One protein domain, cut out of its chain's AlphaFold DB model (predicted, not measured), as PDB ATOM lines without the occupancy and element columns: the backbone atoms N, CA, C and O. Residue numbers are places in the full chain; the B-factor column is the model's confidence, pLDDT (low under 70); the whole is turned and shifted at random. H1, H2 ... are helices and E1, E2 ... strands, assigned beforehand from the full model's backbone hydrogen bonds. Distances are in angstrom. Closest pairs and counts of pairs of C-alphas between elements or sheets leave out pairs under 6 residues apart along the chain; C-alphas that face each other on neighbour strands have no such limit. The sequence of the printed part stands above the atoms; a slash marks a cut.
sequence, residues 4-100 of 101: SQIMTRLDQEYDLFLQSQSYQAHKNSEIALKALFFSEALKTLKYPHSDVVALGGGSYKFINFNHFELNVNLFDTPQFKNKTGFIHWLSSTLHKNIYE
ATOM      1  N   SER A   4     -34.107 -38.488 -32.674       90.88
ATOM      2  CA  SER A   4     -34.695 -39.508 -31.794       90.88
ATOM      3  C   SER A   4     -34.848 -40.871 -32.476       90.88
ATOM      4  O   SER A   4     -34.597 -41.900 -31.859       90.88
ATOM      5  N   GLN A   5     -35.190 -40.898 -33.767       91.19
ATOM      6  CA  GLN A   5     -35.277 -42.141 -34.540       91.19
ATOM      7  C   GLN A   5     -33.894 -42.750 -34.787       91.19
ATOM      8  O   GLN A   5     -33.757 -43.972 -34.760       91.19
ATOM      9  N   ILE A   6     -32.874 -41.910 -35.004       92.06
ATOM     10  CA  ILE A   6     -31.483 -42.357 -35.153       92.06
ATOM     11  C   ILE A   6     -31.015 -42.987 -33.841       92.06
ATOM     12  O   ILE A   6     -30.542 -44.119 -33.856       92.06
ATOM     13  N   MET A   7     -31.209 -42.302 -32.710       95.00
ATOM     14  CA  MET A   7     -30.846 -42.816 -31.384       95.00
ATOM     15  C   MET A   7     -31.472 -44.182 -31.107       95.00
ATOM     16  O   MET A   7     -30.747 -45.107 -30.760       95.00
ATOM     17  N   THR A   8     -32.783 -44.340 -31.319       95.12
ATOM     18  CA  THR A   8     -33.469 -45.620 -31.078       95.12
ATOM     19  C   THR A   8     -32.909 -46.751 -31.938       95.12
ATOM     20  O   THR A   8     -32.705 -47.855 -31.440       95.12
ATOM     21  N   ARG A   9     -32.634 -46.494 -33.223       94.31
ATOM     22  CA  ARG A   9     -32.064 -47.514 -34.118       94.31
ATOM     23  C   ARG A   9     -30.652 -47.905 -33.714       94.31
ATOM     24  O   ARG A   9     -30.332 -49.086 -33.716       94.31
ATOM     25  N   LEU A  10     -29.822 -46.927 -33.362       95.56
ATOM     26  CA  LEU A  10     -28.463 -47.182 -32.898       95.56
ATOM     27  C   LEU A  10     -28.454 -47.947 -31.573       95.56
ATOM     28  O   LEU A  10     -27.613 -48.818 -31.389       95.56
ATOM     29  N   ASP A  11     -29.381 -47.646 -30.663       96.56
ATOM     30  CA  ASP A  11     -29.502 -48.350 -29.386       96.56
ATOM     31  C   ASP A  11     -29.809 -49.844 -29.594       96.56
ATOM     32  O   ASP A  11     -29.135 -50.698 -29.017       96.56
ATOM     33  N   GLN A  12     -30.747 -50.148 -30.497       95.94
ATOM     34  CA  GLN A  12     -31.084 -51.517 -30.903       95.94
ATOM     35  C   GLN A  12     -29.913 -52.215 -31.605       95.94
ATOM     36  O   GLN A  12     -29.590 -53.358 -31.285       95.94
ATOM     37  N   GLU A  13     -29.256 -51.523 -32.538       95.62
ATOM     38  CA  GLU A  13     -28.084 -52.045 -33.245       95.62
ATOM     39  C   GLU A  13     -26.942 -52.350 -32.274       95.62
ATOM     40  O   GLU A  13     -26.247 -53.343 -32.437       95.62
ATOM     41  N   TYR A  14     -26.750 -51.532 -31.236       96.94
ATOM     42  CA  TYR A  14     -25.704 -51.751 -30.236       96.94
ATOM     43  C   TYR A  14     -25.914 -53.071 -29.501       96.94
ATOM     44  O   TYR A  14     -24.978 -53.861 -29.364       96.94
ATOM     45  N   ASP A  15     -27.150 -53.348 -29.085       96.56
ATOM     46  CA  ASP A  15     -27.480 -54.586 -28.383       96.56
ATOM     47  C   ASP A  15     -27.332 -55.819 -29.288       96.56
ATOM     48  O   ASP A  15     -26.832 -56.854 -28.837       96.56
ATOM     49  N   LEU A  16     -27.688 -55.705 -30.573       96.12
ATOM     50  CA  LEU A  16     -27.459 -56.757 -31.573       96.12
ATOM     51  C   LEU A  16     -25.964 -56.966 -31.845       96.12
ATOM     52  O   LEU A  16     -25.480 -58.099 -31.887       96.12
ATOM     53  N   PHE A  17     -25.207 -55.878 -31.976       96.12
ATOM     54  CA  PHE A  17     -23.781 -55.919 -32.256       96.12
ATOM     55  C   PHE A  17     -23.002 -56.620 -31.142       96.12
ATOM     56  O   PHE A  17     -22.121 -57.422 -31.449       96.12
ATOM     57  N   LEU A  18     -23.353 -56.413 -29.867       95.69
ATOM     58  CA  LEU A  18     -22.734 -57.126 -28.738       95.69
ATOM     59  C   LEU A  18     -22.872 -58.656 -28.831       95.69
ATOM     60  O   LEU A  18     -22.030 -59.395 -28.310       95.69
ATOM     61  N   GLN A  19     -23.918 -59.139 -29.501       95.56
ATOM     62  CA  GLN A  19     -24.168 -60.566 -29.716       95.56
ATOM     63  C   GLN A  19     -23.477 -61.102 -30.982       95.56
ATOM     64  O   GLN A  19     -23.402 -62.313 -31.180       95.56
ATOM     65  N   SER A  20     -22.945 -60.221 -31.834       93.69
ATOM     66  CA  SER A  20     -22.332 -60.595 -33.107       93.69
ATOM     67  C   SER A  20     -20.970 -61.279 -32.940       93.69
ATOM     68  O   SER A  20     -20.193 -60.999 -32.021       93.69
ATOM     69  N   GLN A  21     -20.622 -62.133 -33.907       93.56
ATOM     70  CA  GLN A  21     -19.282 -62.718 -33.997       93.56
ATOM     71  C   GLN A  21     -18.201 -61.638 -34.180       93.56
ATOM     72  O   GLN A  21     -17.104 -61.768 -33.636       93.56
ATOM     73  N   SER A  22     -18.524 -60.550 -34.889       90.88
ATOM     74  CA  SER A  22     -17.633 -59.405 -35.103       90.88
ATOM     75  C   SER A  22     -17.203 -58.763 -33.787       90.88
ATOM     76  O   SER A  22     -16.011 -58.514 -33.595       90.88
ATOM     77  N   TYR A  23     -18.144 -58.565 -32.857       94.00
ATOM     78  CA  TYR A  23     -17.836 -58.085 -31.511       94.00
ATOM     79  C   TYR A  23     -16.945 -59.075 -30.761       94.00
ATOM     80  O   TYR A  23     -15.906 -58.686 -30.233       94.00
ATOM     81  N   GLN A  24     -17.290 -60.366 -30.758       94.06
ATOM     82  CA  GLN A  24     -16.509 -61.376 -30.031       94.06
ATOM     83  C   GLN A  24     -15.060 -61.477 -30.526       94.06
ATOM     84  O   GLN A  24     -14.146 -61.608 -29.711       94.06
ATOM     85  N   ALA A  25     -14.841 -61.355 -31.839       94.31
ATOM     86  CA  ALA A  25     -13.513 -61.370 -32.448       94.31
ATOM     87  C   ALA A  25     -12.661 -60.136 -32.089       94.31
ATOM     88  O   ALA A  25     -11.435 -60.230 -32.065       94.31
ATOM     89  N   HIS A  26     -13.286 -58.997 -31.769       92.75
ATOM     90  CA  HIS A  26     -12.600 -57.712 -31.573       92.75
ATOM     91  C   HIS A  26     -12.799 -57.094 -30.185       92.75
ATOM     92  O   HIS A  26     -12.357 -55.972 -29.951       92.75
ATOM     93  N   LYS A  27     -13.403 -57.821 -29.236       91.19
ATOM     94  CA  LYS A  27     -13.789 -57.323 -27.901       91.19
ATOM     95  C   LYS A  27     -12.663 -56.669 -27.089       91.19
ATOM     96  O   LYS A  27     -12.935 -55.886 -26.187       91.19
ATOM     97  N   ASN A  28     -11.407 -56.978 -27.413       91.31
ATOM     98  CA  ASN A  28     -10.222 -56.443 -26.740       91.31
ATOM     99  C   ASN A  28      -9.652 -55.174 -27.403       91.31
ATOM    100  O   ASN A  28      -8.668 -54.629 -26.914       91.31
ATOM    101  N   SER A  29     -10.228 -54.706 -28.515       92.06
ATOM    102  CA  SER A  29      -9.763 -53.530 -29.254       92.06
ATOM    103  C   SER A  29     -10.875 -52.494 -29.361       92.06
ATOM    104  O   SER A  29     -11.767 -52.593 -30.201       92.06
ATOM    105  N   GLU A  30     -10.808 -51.466 -28.514       92.25
ATOM    106  CA  GLU A  30     -11.824 -50.409 -28.463       92.25
ATOM    107  C   GLU A  30     -12.003 -49.710 -29.816       92.25
ATOM    108  O   GLU A  30     -13.130 -49.501 -30.261       92.25
ATOM    109  N   ILE A  31     -10.901 -49.392 -30.499       90.94
ATOM    110  CA  ILE A  31     -10.962 -48.705 -31.790       90.94
ATOM    111  C   ILE A  31     -11.598 -49.588 -32.873       90.94
ATOM    112  O   ILE A  31     -12.394 -49.099 -33.673       90.94
ATOM    113  N   ALA A  32     -11.314 -50.896 -32.859       90.56
ATOM    114  CA  ALA A  32     -11.912 -51.835 -33.800       90.56
ATOM    115  C   ALA A  32     -13.413 -51.997 -33.540       90.56
ATOM    116  O   ALA A  32     -14.192 -51.966 -34.488       90.56
ATOM    117  N   LEU A  33     -13.832 -52.097 -32.272       94.12
ATOM    118  CA  LEU A  33     -15.252 -52.144 -31.914       94.12
ATOM    119  C   LEU A  33     -15.997 -50.897 -32.386       94.12
ATOM    120  O   LEU A  33     -17.043 -51.025 -33.017       94.12
ATOM    121  N   LYS A  34     -15.442 -49.702 -32.136       94.25
ATOM    122  CA  LYS A  34     -16.034 -48.439 -32.599       94.25
ATOM    123  C   LYS A  34     -16.179 -48.419 -34.122       94.25
ATOM    124  O   LYS A  34     -17.246 -48.069 -34.610       94.25
ATOM    125  N   ALA A  35     -15.140 -48.812 -34.862       91.12
ATOM    126  CA  ALA A  35     -15.155 -48.802 -36.325       91.12
ATOM    127  C   ALA A  35     -16.150 -49.815 -36.912       91.12
ATOM    128  O   ALA A  35     -16.918 -49.475 -37.811       91.12
ATOM    129  N   LEU A  36     -16.170 -51.039 -36.373       92.44
ATOM    130  CA  LEU A  36     -17.098 -52.091 -36.789       92.44
ATOM    131  C   LEU A  36     -18.544 -51.695 -36.504       92.44
ATOM    132  O   LEU A  36     -19.382 -51.762 -37.396       92.44
ATOM    133  N   PHE A  37     -18.824 -51.218 -35.291       94.62
ATOM    134  CA  PHE A  37     -20.163 -50.769 -34.941       94.62
ATOM    135  C   PHE A  37     -20.621 -49.596 -35.808       94.62
ATOM    136  O   PHE A  37     -21.759 -49.578 -36.261       94.62
ATOM    137  N   PHE A  38     -19.740 -48.629 -36.081       91.50
ATOM    138  CA  PHE A  38     -20.065 -47.512 -36.966       91.50
ATOM    139  C   PHE A  38     -20.421 -48.000 -38.380       91.50
ATOM    140  O   PHE A  38     -21.360 -47.487 -38.986       91.50
ATOM    141  N   SER A  39     -19.723 -49.022 -38.892       89.25
ATOM    142  CA  SER A  39     -20.062 -49.661 -40.171       89.25
ATOM    143  C   SER A  39     -21.471 -50.264 -40.161       89.25
ATOM    144  O   SER A  39     -22.262 -49.980 -41.060       89.25
ATOM    145  N   GLU A  40     -21.809 -51.052 -39.136       89.94
ATOM    146  CA  GLU A  40     -23.142 -51.661 -39.008       89.94
ATOM    147  C   GLU A  40     -24.240 -50.601 -38.827       89.94
ATOM    148  O   GLU A  40     -25.267 -50.636 -39.505       89.94
ATOM    149  N   ALA A  41     -23.980 -49.574 -38.015       90.56
ATOM    150  CA  ALA A  41     -24.874 -48.438 -37.821       90.56
ATOM    151  C   ALA A  41     -25.246 -47.743 -39.143       90.56
ATOM    152  O   ALA A  41     -26.420 -47.440 -39.375       90.56
ATOM    153  N   LEU A  42     -24.275 -47.514 -40.036       88.25
ATOM    154  CA  LEU A  42     -24.537 -46.920 -41.351       88.25
ATOM    155  C   LEU A  42     -25.434 -47.813 -42.218       88.25
ATOM    156  O   LEU A  42     -26.386 -47.314 -42.828       88.25
ATOM    157  N   LYS A  43     -25.195 -49.132 -42.227       86.69
ATOM    158  CA  LYS A  43     -26.037 -50.090 -42.963       86.69
ATOM    159  C   LYS A  43     -27.488 -50.033 -42.472       86.69
ATOM    160  O   LYS A  43     -28.403 -49.873 -43.283       86.69
ATOM    161  N   THR A  44     -27.695 -50.054 -41.154       87.06
ATOM    162  CA  THR A  44     -29.025 -49.987 -40.516       87.06
ATOM    163  C   THR A  44     -29.748 -48.656 -40.781       87.06
ATOM    164  O   THR A  44     -30.982 -48.583 -40.828       87.06
ATOM    165  N   LEU A  45     -29.002 -47.583 -41.047       86.12
ATOM    166  CA  LEU A  45     -29.538 -46.253 -41.349       86.12
ATOM    167  C   LEU A  45     -29.783 -45.985 -42.844       86.12
ATOM    168  O   LEU A  45     -30.039 -44.841 -43.220       86.12
ATOM    169  N   LYS A  46     -29.834 -47.039 -43.673       78.88
ATOM    170  CA  LYS A  46     -30.037 -46.985 -45.135       78.88
ATOM    171  C   LYS A  46     -28.851 -46.424 -45.922       78.88
ATOM    172  O   LYS A  46     -29.037 -45.949 -47.040       78.88
ATOM    173  N   TYR A  47     -27.643 -46.583 -45.396       76.81
ATOM    174  CA  TYR A  47     -26.408 -46.466 -46.167       76.81
ATOM    175  C   TYR A  47     -25.782 -47.861 -46.326       76.81
ATOM    176  O   TYR A  47     -24.662 -48.095 -45.865       76.81
ATOM    177  N   PRO A  48     -26.507 -48.835 -46.931       68.75
ATOM    178  CA  PRO A  48     -25.911 -50.122 -47.251       68.75
ATOM    179  C   PRO A  48     -24.783 -49.884 -48.261       68.75
ATOM    180  O   PRO A  48     -24.848 -48.945 -49.055       68.75
ATOM    181  N   HIS A  49     -23.750 -50.723 -48.221       73.25
ATOM    182  CA  HIS A  49     -22.541 -50.571 -49.043       73.25
ATOM    183  C   HIS A  49     -21.657 -49.371 -48.661       73.25
ATOM    184  O   HIS A  49     -20.957 -48.817 -49.502       73.25
ATOM    185  N   SER A  50     -21.692 -48.959 -47.392       75.38
ATOM    186  CA  SER A  50     -20.688 -48.044 -46.860       75.38
ATOM    187  C   SER A  50     -19.391 -48.781 -46.525       75.38
ATOM    188  O   SER A  50     -19.386 -49.674 -45.675       75.38
ATOM    189  N   ASP A  51     -18.300 -48.366 -47.157       78.44
ATOM    190  CA  ASP A  51     -16.949 -48.832 -46.875       78.44
ATOM    191  C   ASP A  51     -16.298 -47.990 -45.781       78.44
ATOM    192  O   ASP A  51     -16.529 -46.783 -45.667       78.44
ATOM    193  N   VAL A  52     -15.460 -48.644 -44.976       82.44
ATOM    194  CA  VAL A  52     -14.706 -48.020 -43.888       82.44
ATOM    195  C   VAL A  52     -13.225 -48.069 -44.223       82.44
ATOM    196  O   VAL A  52     -12.621 -49.139 -44.246       82.44
ATOM    197  N   VAL A  53     -12.624 -46.906 -44.449       84.62
ATOM    198  CA  VAL A  53     -11.199 -46.770 -44.755       84.62
ATOM    199  C   VAL A  53     -10.498 -46.139 -43.561       84.62
ATOM    200  O   VAL A  53     -10.800 -45.011 -43.173       84.62
ATOM    201  N   ALA A  54      -9.548 -46.854 -42.964       84.62
ATOM    202  CA  ALA A  54      -8.696 -46.277 -41.932       84.62
ATOM    203  C   ALA A  54      -7.736 -45.258 -42.567       84.62
ATOM    204  O   ALA A  54      -6.986 -45.596 -43.479       84.62
ATOM    205  N   LEU A  55      -7.735 -44.022 -42.062       85.38
ATOM    206  CA  LEU A  55      -6.815 -42.959 -42.488       85.38
ATOM    207  C   LEU A  55      -5.549 -42.888 -41.614       85.38
ATOM    208  O   LEU A  55      -4.638 -42.115 -41.900       85.38
ATOM    209  N   GLY A  56      -5.489 -43.689 -40.543       81.06
ATOM    210  CA  GLY A  56      -4.435 -43.650 -39.527       81.06
ATOM    211  C   GLY A  56      -4.812 -42.798 -38.310       81.06
ATOM    212  O   GLY A  56      -5.756 -42.010 -38.343       81.06
ATOM    213  N   GLY A  57      -4.116 -43.005 -37.185       79.81
ATOM    214  CA  GLY A  57      -4.310 -42.211 -35.959       79.81
ATOM    215  C   GLY A  57      -5.720 -42.265 -35.350       79.81
ATOM    216  O   GLY A  57      -6.123 -41.325 -34.676       79.81
ATOM    217  N   GLY A  58      -6.498 -43.321 -35.622       80.19
ATOM    218  CA  GLY A  58      -7.895 -43.436 -35.182       80.19
ATOM    219  C   GLY A  58      -8.900 -42.640 -36.022       80.19
ATOM    220  O   GLY A  58     -10.080 -42.607 -35.680       80.19
ATOM    221  N   SER A  59      -8.459 -42.039 -37.131       85.56
ATOM    222  CA  SER A  59      -9.330 -41.410 -38.124       85.56
ATOM    223  C   SER A  59      -9.786 -42.417 -39.173       85.56
ATOM    224  O   SER A  59      -9.007 -43.245 -39.650       85.56
ATOM    225  N   TYR A  60     -11.057 -42.325 -39.543       86.75
ATOM    226  CA  TYR A  60     -11.723 -43.204 -40.492       86.75
ATOM    227  C   TYR A  60     -12.512 -42.375 -41.498       86.75
ATOM    228  O   TYR A  60     -13.172 -41.403 -41.130       86.75
ATOM    229  N   LYS A  61     -12.456 -42.782 -42.762       86.50
ATOM    230  CA  LYS A  61     -13.310 -42.276 -43.830       86.50
ATOM    231  C   LYS A  61     -14.368 -43.322 -44.138       86.50
ATOM    232  O   LYS A  61     -14.039 -44.461 -44.462       86.50
ATOM    233  N   PHE A  62     -15.624 -42.924 -44.039       83.00
ATOM    234  CA  PHE A  62     -16.777 -43.733 -44.396       83.00
ATOM    235  C   PHE A  62     -17.291 -43.267 -45.748       83.00
ATOM    236  O   PHE A  62     -17.606 -42.090 -45.901       83.00
ATOM    237  N   ILE A  63     -17.345 -44.167 -46.726       80.69
ATOM    238  CA  ILE A  63     -17.709 -43.836 -48.109       80.69
ATOM    239  C   ILE A  63     -18.894 -44.695 -48.511       80.69
ATOM    240  O   ILE A  63     -18.840 -45.905 -48.346       80.69
ATOM    241  N   ASN A  64     -19.954 -44.099 -49.041       79.50
ATOM    242  CA  ASN A  64     -21.033 -44.831 -49.697       79.50
ATOM    243  C   ASN A  64     -20.967 -44.621 -51.219       79.50
ATOM    244  O   ASN A  64     -20.595 -43.542 -51.681       79.50
ATOM    245  N   PHE A  65     -21.414 -45.615 -51.990       66.06
ATOM    246  CA  PHE A  65     -21.533 -45.553 -53.453       66.06
ATOM    247  C   PHE A  65     -22.333 -44.344 -53.968       66.06
ATOM    248  O   PHE A  65     -22.086 -43.882 -55.077       66.06
ATOM    249  N   ASN A  66     -23.232 -43.775 -53.160       65.56
ATOM    250  CA  ASN A  66     -24.005 -42.579 -53.511       65.56
ATOM    251  C   ASN A  66     -23.270 -41.244 -53.234       65.56
ATOM    252  O   ASN A  66     -23.919 -40.245 -52.929       65.56
ATOM    253  N   HIS A  67     -21.933 -41.212 -53.309       67.69
ATOM    254  CA  HIS A  67     -21.077 -40.036 -53.049       67.69
ATOM    255  C   HIS A  67     -21.146 -39.453 -51.625       67.69
ATOM    256  O   HIS A  67     -20.702 -38.330 -51.392       67.69
ATOM    257  N   PHE A  68     -21.680 -40.200 -50.657       75.50
ATOM    258  CA  PHE A  68     -21.606 -39.798 -49.256       75.50
ATOM    259  C   PHE A  68     -20.215 -40.120 -48.709       75.50
ATOM    260  O   PHE A  68     -19.806 -41.281 -48.709       75.50
ATOM    261  N   GLU A  69     -19.513 -39.101 -48.221       83.88
ATOM    262  CA  GLU A  69     -18.234 -39.243 -47.534       83.88
ATOM    263  C   GLU A  69     -18.315 -38.620 -46.143       83.88
ATOM    264  O   GLU A  69     -18.700 -37.463 -45.989       83.88
ATOM    265  N   LEU A  70     -17.905 -39.373 -45.125       84.94
ATOM    266  CA  LEU A  70     -17.852 -38.895 -43.752       84.94
ATOM    267  C   LEU A  70     -16.511 -39.246 -43.121       84.94
ATOM    268  O   LEU A  70     -16.182 -40.413 -42.922       84.94
ATOM    269  N   ASN A  71     -15.750 -38.213 -42.770       87.25
ATOM    270  CA  ASN A  71     -14.534 -38.361 -41.985       87.25
ATOM    271  C   ASN A  71     -14.882 -38.289 -40.499       87.25
ATOM    272  O   ASN A  71     -15.481 -37.316 -40.043       87.25
ATOM    273  N   VAL A  72     -14.483 -39.305 -39.739       87.00
ATOM    274  CA  VAL A  72     -14.716 -39.383 -38.297       87.00
ATOM    275  C   VAL A  72     -13.431 -39.777 -37.598       87.00
ATOM    276  O   VAL A  72     -12.779 -40.751 -37.970       87.00
ATOM    277  N   ASN A  73     -13.090 -39.051 -36.540       88.69
ATOM    278  CA  ASN A  73     -12.057 -39.478 -35.613       88.69
ATOM    279  C   ASN A  73     -12.707 -40.301 -34.496       88.69
ATOM    280  O   ASN A  73     -13.459 -39.758 -33.695       88.69
ATOM    281  N   LEU A  74     -12.433 -41.606 -34.457       88.62
ATOM    282  CA  LEU A  74     -12.958 -42.520 -33.437       88.62
ATOM    283  C   LEU A  74     -12.108 -42.540 -32.157       88.62
ATOM    284  O   LEU A  74     -12.544 -43.102 -31.148       88.62
ATOM    285  N   PHE A  75     -10.923 -41.924 -32.174       86.62
ATOM    286  CA  PHE A  75     -10.056 -41.808 -31.003       86.62
ATOM    287  C   PHE A  75     -10.636 -40.835 -29.970       86.62
ATOM    288  O   PHE A  75     -10.725 -41.176 -28.794       86.62
ATOM    289  N   ASP A  76     -11.105 -39.670 -30.419       85.56
ATOM    290  CA  ASP A  76     -11.663 -38.610 -29.568       85.56
ATOM    291  C   ASP A  76     -13.183 -38.761 -29.378       85.56
ATOM    292  O   ASP A  76     -13.985 -37.871 -29.660       85.56
ATOM    293  N   THR A  77     -13.604 -39.962 -28.982       92.50
ATOM    294  CA  THR A  77     -15.023 -40.310 -28.816       92.50
ATOM    295  C   THR A  77     -15.265 -40.976 -27.471       92.50
ATOM    296  O   THR A  77     -14.351 -41.615 -26.932       92.50
ATOM    297  N   PRO A  78     -16.501 -40.911 -26.937       96.00
ATOM    298  CA  PRO A  78     -16.863 -41.669 -25.750       96.00
ATOM    299  C   PRO A  78     -16.487 -43.144 -25.884       96.00
ATOM    300  O   PRO A  78     -16.498 -43.721 -26.976       96.00
ATOM    301  N   GLN A  79     -16.148 -43.762 -24.756       94.88
ATOM    302  CA  GLN A  79     -15.755 -45.164 -24.759       94.88
ATOM    303  C   GLN A  79     -16.886 -46.044 -25.274       94.88
ATOM    304  O   GLN A  79     -18.035 -45.833 -24.892       94.88
ATOM    305  N   PHE A  80     -16.557 -47.071 -26.060       94.94
ATOM    306  CA  PHE A  80     -17.573 -47.963 -26.631       94.94
ATOM    307  C   PHE A  80     -18.459 -48.584 -25.539       94.94
ATOM    308  O   PHE A  80     -19.676 -48.572 -25.650       94.94
ATOM    309  N   LYS A  81     -17.853 -49.004 -24.415       93.81
ATOM    310  CA  LYS A  81     -18.561 -49.544 -23.239       93.81
ATOM    311  C   LYS A  81     -19.558 -48.571 -22.595       93.81
ATOM    312  O   LYS A  81     -20.459 -49.009 -21.886       93.81
ATOM    313  N   ASN A  82     -19.396 -47.261 -22.797       96.19
ATOM    314  CA  ASN A  82     -20.369 -46.262 -22.374       96.19
ATOM    315  C   ASN A  82     -21.443 -46.135 -23.462       96.19
ATOM    316  O   ASN A  82     -21.423 -45.178 -24.239       96.19
ATOM    317  N   LYS A  83     -22.373 -47.103 -23.501       95.75
ATOM    318  CA  LYS A  83     -23.460 -47.179 -24.493       95.75
ATOM    319  C   LYS A  83     -24.147 -45.823 -24.671       95.75
ATOM    320  O   LYS A  83     -24.160 -45.281 -25.768       95.75
ATOM    321  N   THR A  84     -24.646 -45.230 -23.589       95.56
ATOM    322  CA  THR A  84     -25.386 -43.959 -23.641       95.56
ATOM    323  C   THR A  84     -24.554 -42.826 -24.237       95.56
ATOM    324  O   THR A  84     -25.015 -42.145 -25.152       95.56
ATOM    325  N   GLY A  85     -23.321 -42.631 -23.754       96.62
ATOM    326  CA  GLY A  85     -22.452 -41.562 -24.249       96.62
ATOM    327  C   GLY A  85     -22.067 -41.759 -25.713       96.62
ATOM    328  O   GLY A  85     -22.128 -40.819 -26.505       96.62
ATOM    329  N   PHE A  86     -21.719 -42.989 -26.085       96.00
ATOM    330  CA  PHE A  86     -21.303 -43.320 -27.440       96.00
ATOM    331  C   PHE A  86     -22.456 -43.212 -28.447       96.00
ATOM    332  O   PHE A  86     -22.289 -42.592 -29.493       96.00
ATOM    333  N   ILE A  87     -23.648 -43.714 -28.112       96.25
ATOM    334  CA  ILE A  87     -24.837 -43.619 -28.973       96.25
ATOM    335  C   ILE A  87     -25.316 -42.173 -29.109       96.25
ATOM    336  O   ILE A  87     -25.692 -41.748 -30.203       96.25
ATOM    337  N   HIS A  88     -25.255 -41.376 -28.040       96.00
ATOM    338  CA  HIS A  88     -25.576 -39.952 -28.111       96.00
ATOM    339  C   HIS A  88     -24.604 -39.189 -29.027       96.00
ATOM    340  O   HIS A  88     -25.026 -38.428 -29.900       96.00
ATOM    341  N   TRP A  89     -23.297 -39.418 -28.872       95.62
ATOM    342  CA  TRP A  89     -22.286 -38.828 -29.750       95.62
ATOM    343  C   TRP A  89     -22.485 -39.257 -31.212       95.62
ATOM    344  O   TRP A  89     -22.482 -38.412 -32.113       95.62
ATOM    345  N   LEU A  90     -22.718 -40.550 -31.449       93.56
ATOM    346  CA  LEU A  90     -22.870 -41.097 -32.791       93.56
ATOM    347  C   LEU A  90     -24.131 -40.568 -33.474       93.56
ATOM    348  O   LEU A  90     -24.062 -40.087 -34.600       93.56
ATOM    349  N   SER A  91     -25.277 -40.603 -32.791       93.75
ATOM    350  CA  SER A  91     -26.537 -40.077 -33.330       93.75
ATOM    351  C   SER A  91     -26.438 -38.597 -33.687       93.75
ATOM    352  O   SER A  91     -26.879 -38.216 -34.767       93.75
ATOM    353  N   SER A  92     -25.803 -37.783 -32.837       93.44
ATOM    354  CA  SER A  92     -25.563 -36.361 -33.110       93.44
ATOM    355  C   SER A  92     -24.658 -36.164 -34.327       93.44
ATOM    356  O   SER A  92     -24.951 -35.349 -35.201       93.44
ATOM    357  N   THR A  93     -23.579 -36.950 -34.419       90.25
ATOM    358  CA  THR A  93     -22.641 -36.913 -35.549       90.25
ATOM    359  C   THR A  93     -23.339 -37.285 -36.855       90.25
ATOM    360  O   THR A  93     -23.200 -36.578 -37.850       90.25
ATOM    361  N   LEU A  94     -24.130 -38.358 -36.862       88.50
ATOM    362  CA  LEU A  94     -24.855 -38.797 -38.051       88.50
ATOM    363  C   LEU A  94     -25.978 -37.818 -38.411       88.50
ATOM    364  O   LEU A  94     -26.124 -37.479 -39.576       88.50
ATOM    365  N   HIS A  95     -26.738 -37.305 -37.441       89.31
ATOM    366  CA  HIS A  95     -27.786 -36.317 -37.709       89.31
ATOM    367  C   HIS A  95     -27.220 -35.090 -38.430       89.31
ATOM    368  O   HIS A  95     -27.679 -34.764 -39.523       89.31
ATOM    369  N   LYS A  96     -26.153 -34.506 -37.871       88.12
ATOM    370  CA  LYS A  96     -25.494 -33.317 -38.412       88.12
ATOM    371  C   LYS A  96     -24.918 -33.529 -39.812       88.12
ATOM    372  O   LYS A  96     -25.082 -32.682 -40.675       88.12
ATOM    373  N   ASN A  97     -24.213 -34.638 -40.036       83.62
ATOM    374  CA  ASN A  97     -23.462 -34.820 -41.284       83.62
ATOM    375  C   ASN A  97     -24.261 -35.513 -42.397       83.62
ATOM    376  O   ASN A  97     -23.828 -35.492 -43.544       83.62
ATOM    377  N   ILE A  98     -25.378 -36.166 -42.069       79.25
ATOM    378  CA  ILE A  98     -26.119 -37.012 -43.017       79.25
ATOM    379  C   ILE A  98     -27.521 -36.482 -43.300       79.25
ATOM    380  O   ILE A  98     -28.011 -36.618 -44.417       79.25
ATOM    381  N   TYR A  99     -28.199 -35.942 -42.287       75.62
ATOM    382  CA  TYR A  99     -29.629 -35.644 -42.374       75.62
ATOM    383  C   TYR A  99     -29.968 -34.156 -42.266       75.62
ATOM    384  O   TYR A  99     -31.115 -33.801 -42.533       75.62
ATOM    385  N   GLU A 100     -29.013 -33.310 -41.877       72.69
ATOM    386  CA  GLU A 100     -29.132 -31.843 -41.883       72.69
ATOM    387  C   GLU A 100     -28.572 -31.195 -43.169       72.69
ATOM    388  O   GLU A 100     -28.537 -29.966 -43.266       72.69
TER     389      GLU A 100
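This is residues 4 to 100 of the 101 residues of an uncharacterized protein of Acinetobacter sp. NIPH 3623 (UniProt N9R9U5). Helix H3 runs through the middle, with a small sheet of three strands, E1, E2 and E3, over one side of it, while helix H4 reaches the sheet with its last part and crosses H1, which lies off the sheet, at a steep angle. Short H2 folds back onto the first part of H3, and the last part of H4 comes near edge strand E3. The printed part has 97 residues, with four named helices and three named strands in the order H1 H2 H3 E1 E2 E3 H4. The sheet runs E1, E2, E3, all antiparallel, and the class is mixed, helices and strands. The whole is compact, with a radius of gyration of the C-alphas of 12.4 A, and spans 32 by 31 by 23 A.

H1, residues 4 to 19, is close to but not clearly touching H2, residues 21 to 26. H2 and H3, residues 30 to 44, form a helical hairpin at a shallow tilt of 29 degrees; H3 touches H2 with residues 32 to 36 alone, and the closest C-alphas, of His 26 and Leu 33, are 6.2 A apart. H1 touches H3 at a steep tilt of 57 degrees, opposite ways, closest at the C-alphas of Leu 10 and Ala 41, 6.2 A. E1, residues 50 to 56, E2, residues 59 to 64, and E3, residues 69 to 73, form a meander, each strand the antiparallel neighbour of the one before. N 53 and O 61 are 2.8 A apart across E1 and E2, and N 62 and O 70 are 2.8 A apart across E2 and E3, both within hydrogen-bond range. H3 is on the sheet at a height of 9.5 A, over E2 and only just over E1, with 3 C-alphas on it; it runs along the strands, at 17 degrees to E2 on the local plane. H4, residues 83 to 99, touches H1 at a steep tilt of 52 degrees, opposite ways, closest at the C-alphas of Met 7 and Ser 91, 5.5 A. H4 is near H3, with 6 pairs of C-alphas within 10 A, and it is on the sheet, where the closest C-alphas of H4 and E3, those of Asn 97 and Leu 70, are 7.4 A apart. H3 and H4 with the sheet make two layers, helices on one face of a sheet. H1 and H2 are not on the sheet, and H2 and H4 are apart. Every O i to N i+4 pair is within hydrogen-bond range in H2, H3 and H4, and 11 of 12 in H1.

H1 begins at C-alpha 4, (-34.695, -39.508, -31.794), and is 23.6 A long from first to last C-alpha. H3 is 21.0 A long, E1 18.4 A, E2 16.8 A and E3 13.4 A. H4, 22.2 A, ends at C-alpha 99, (-29.629, -35.644, -42.374).

The two C-alphas farthest apart, of Ala 25 and Glu 100, are 34.7 A apart. The printed part has no cut and no long link. The mean pLDDT of the printed part is 88.5, and residue 48 and residues 65 to 67 are under 70.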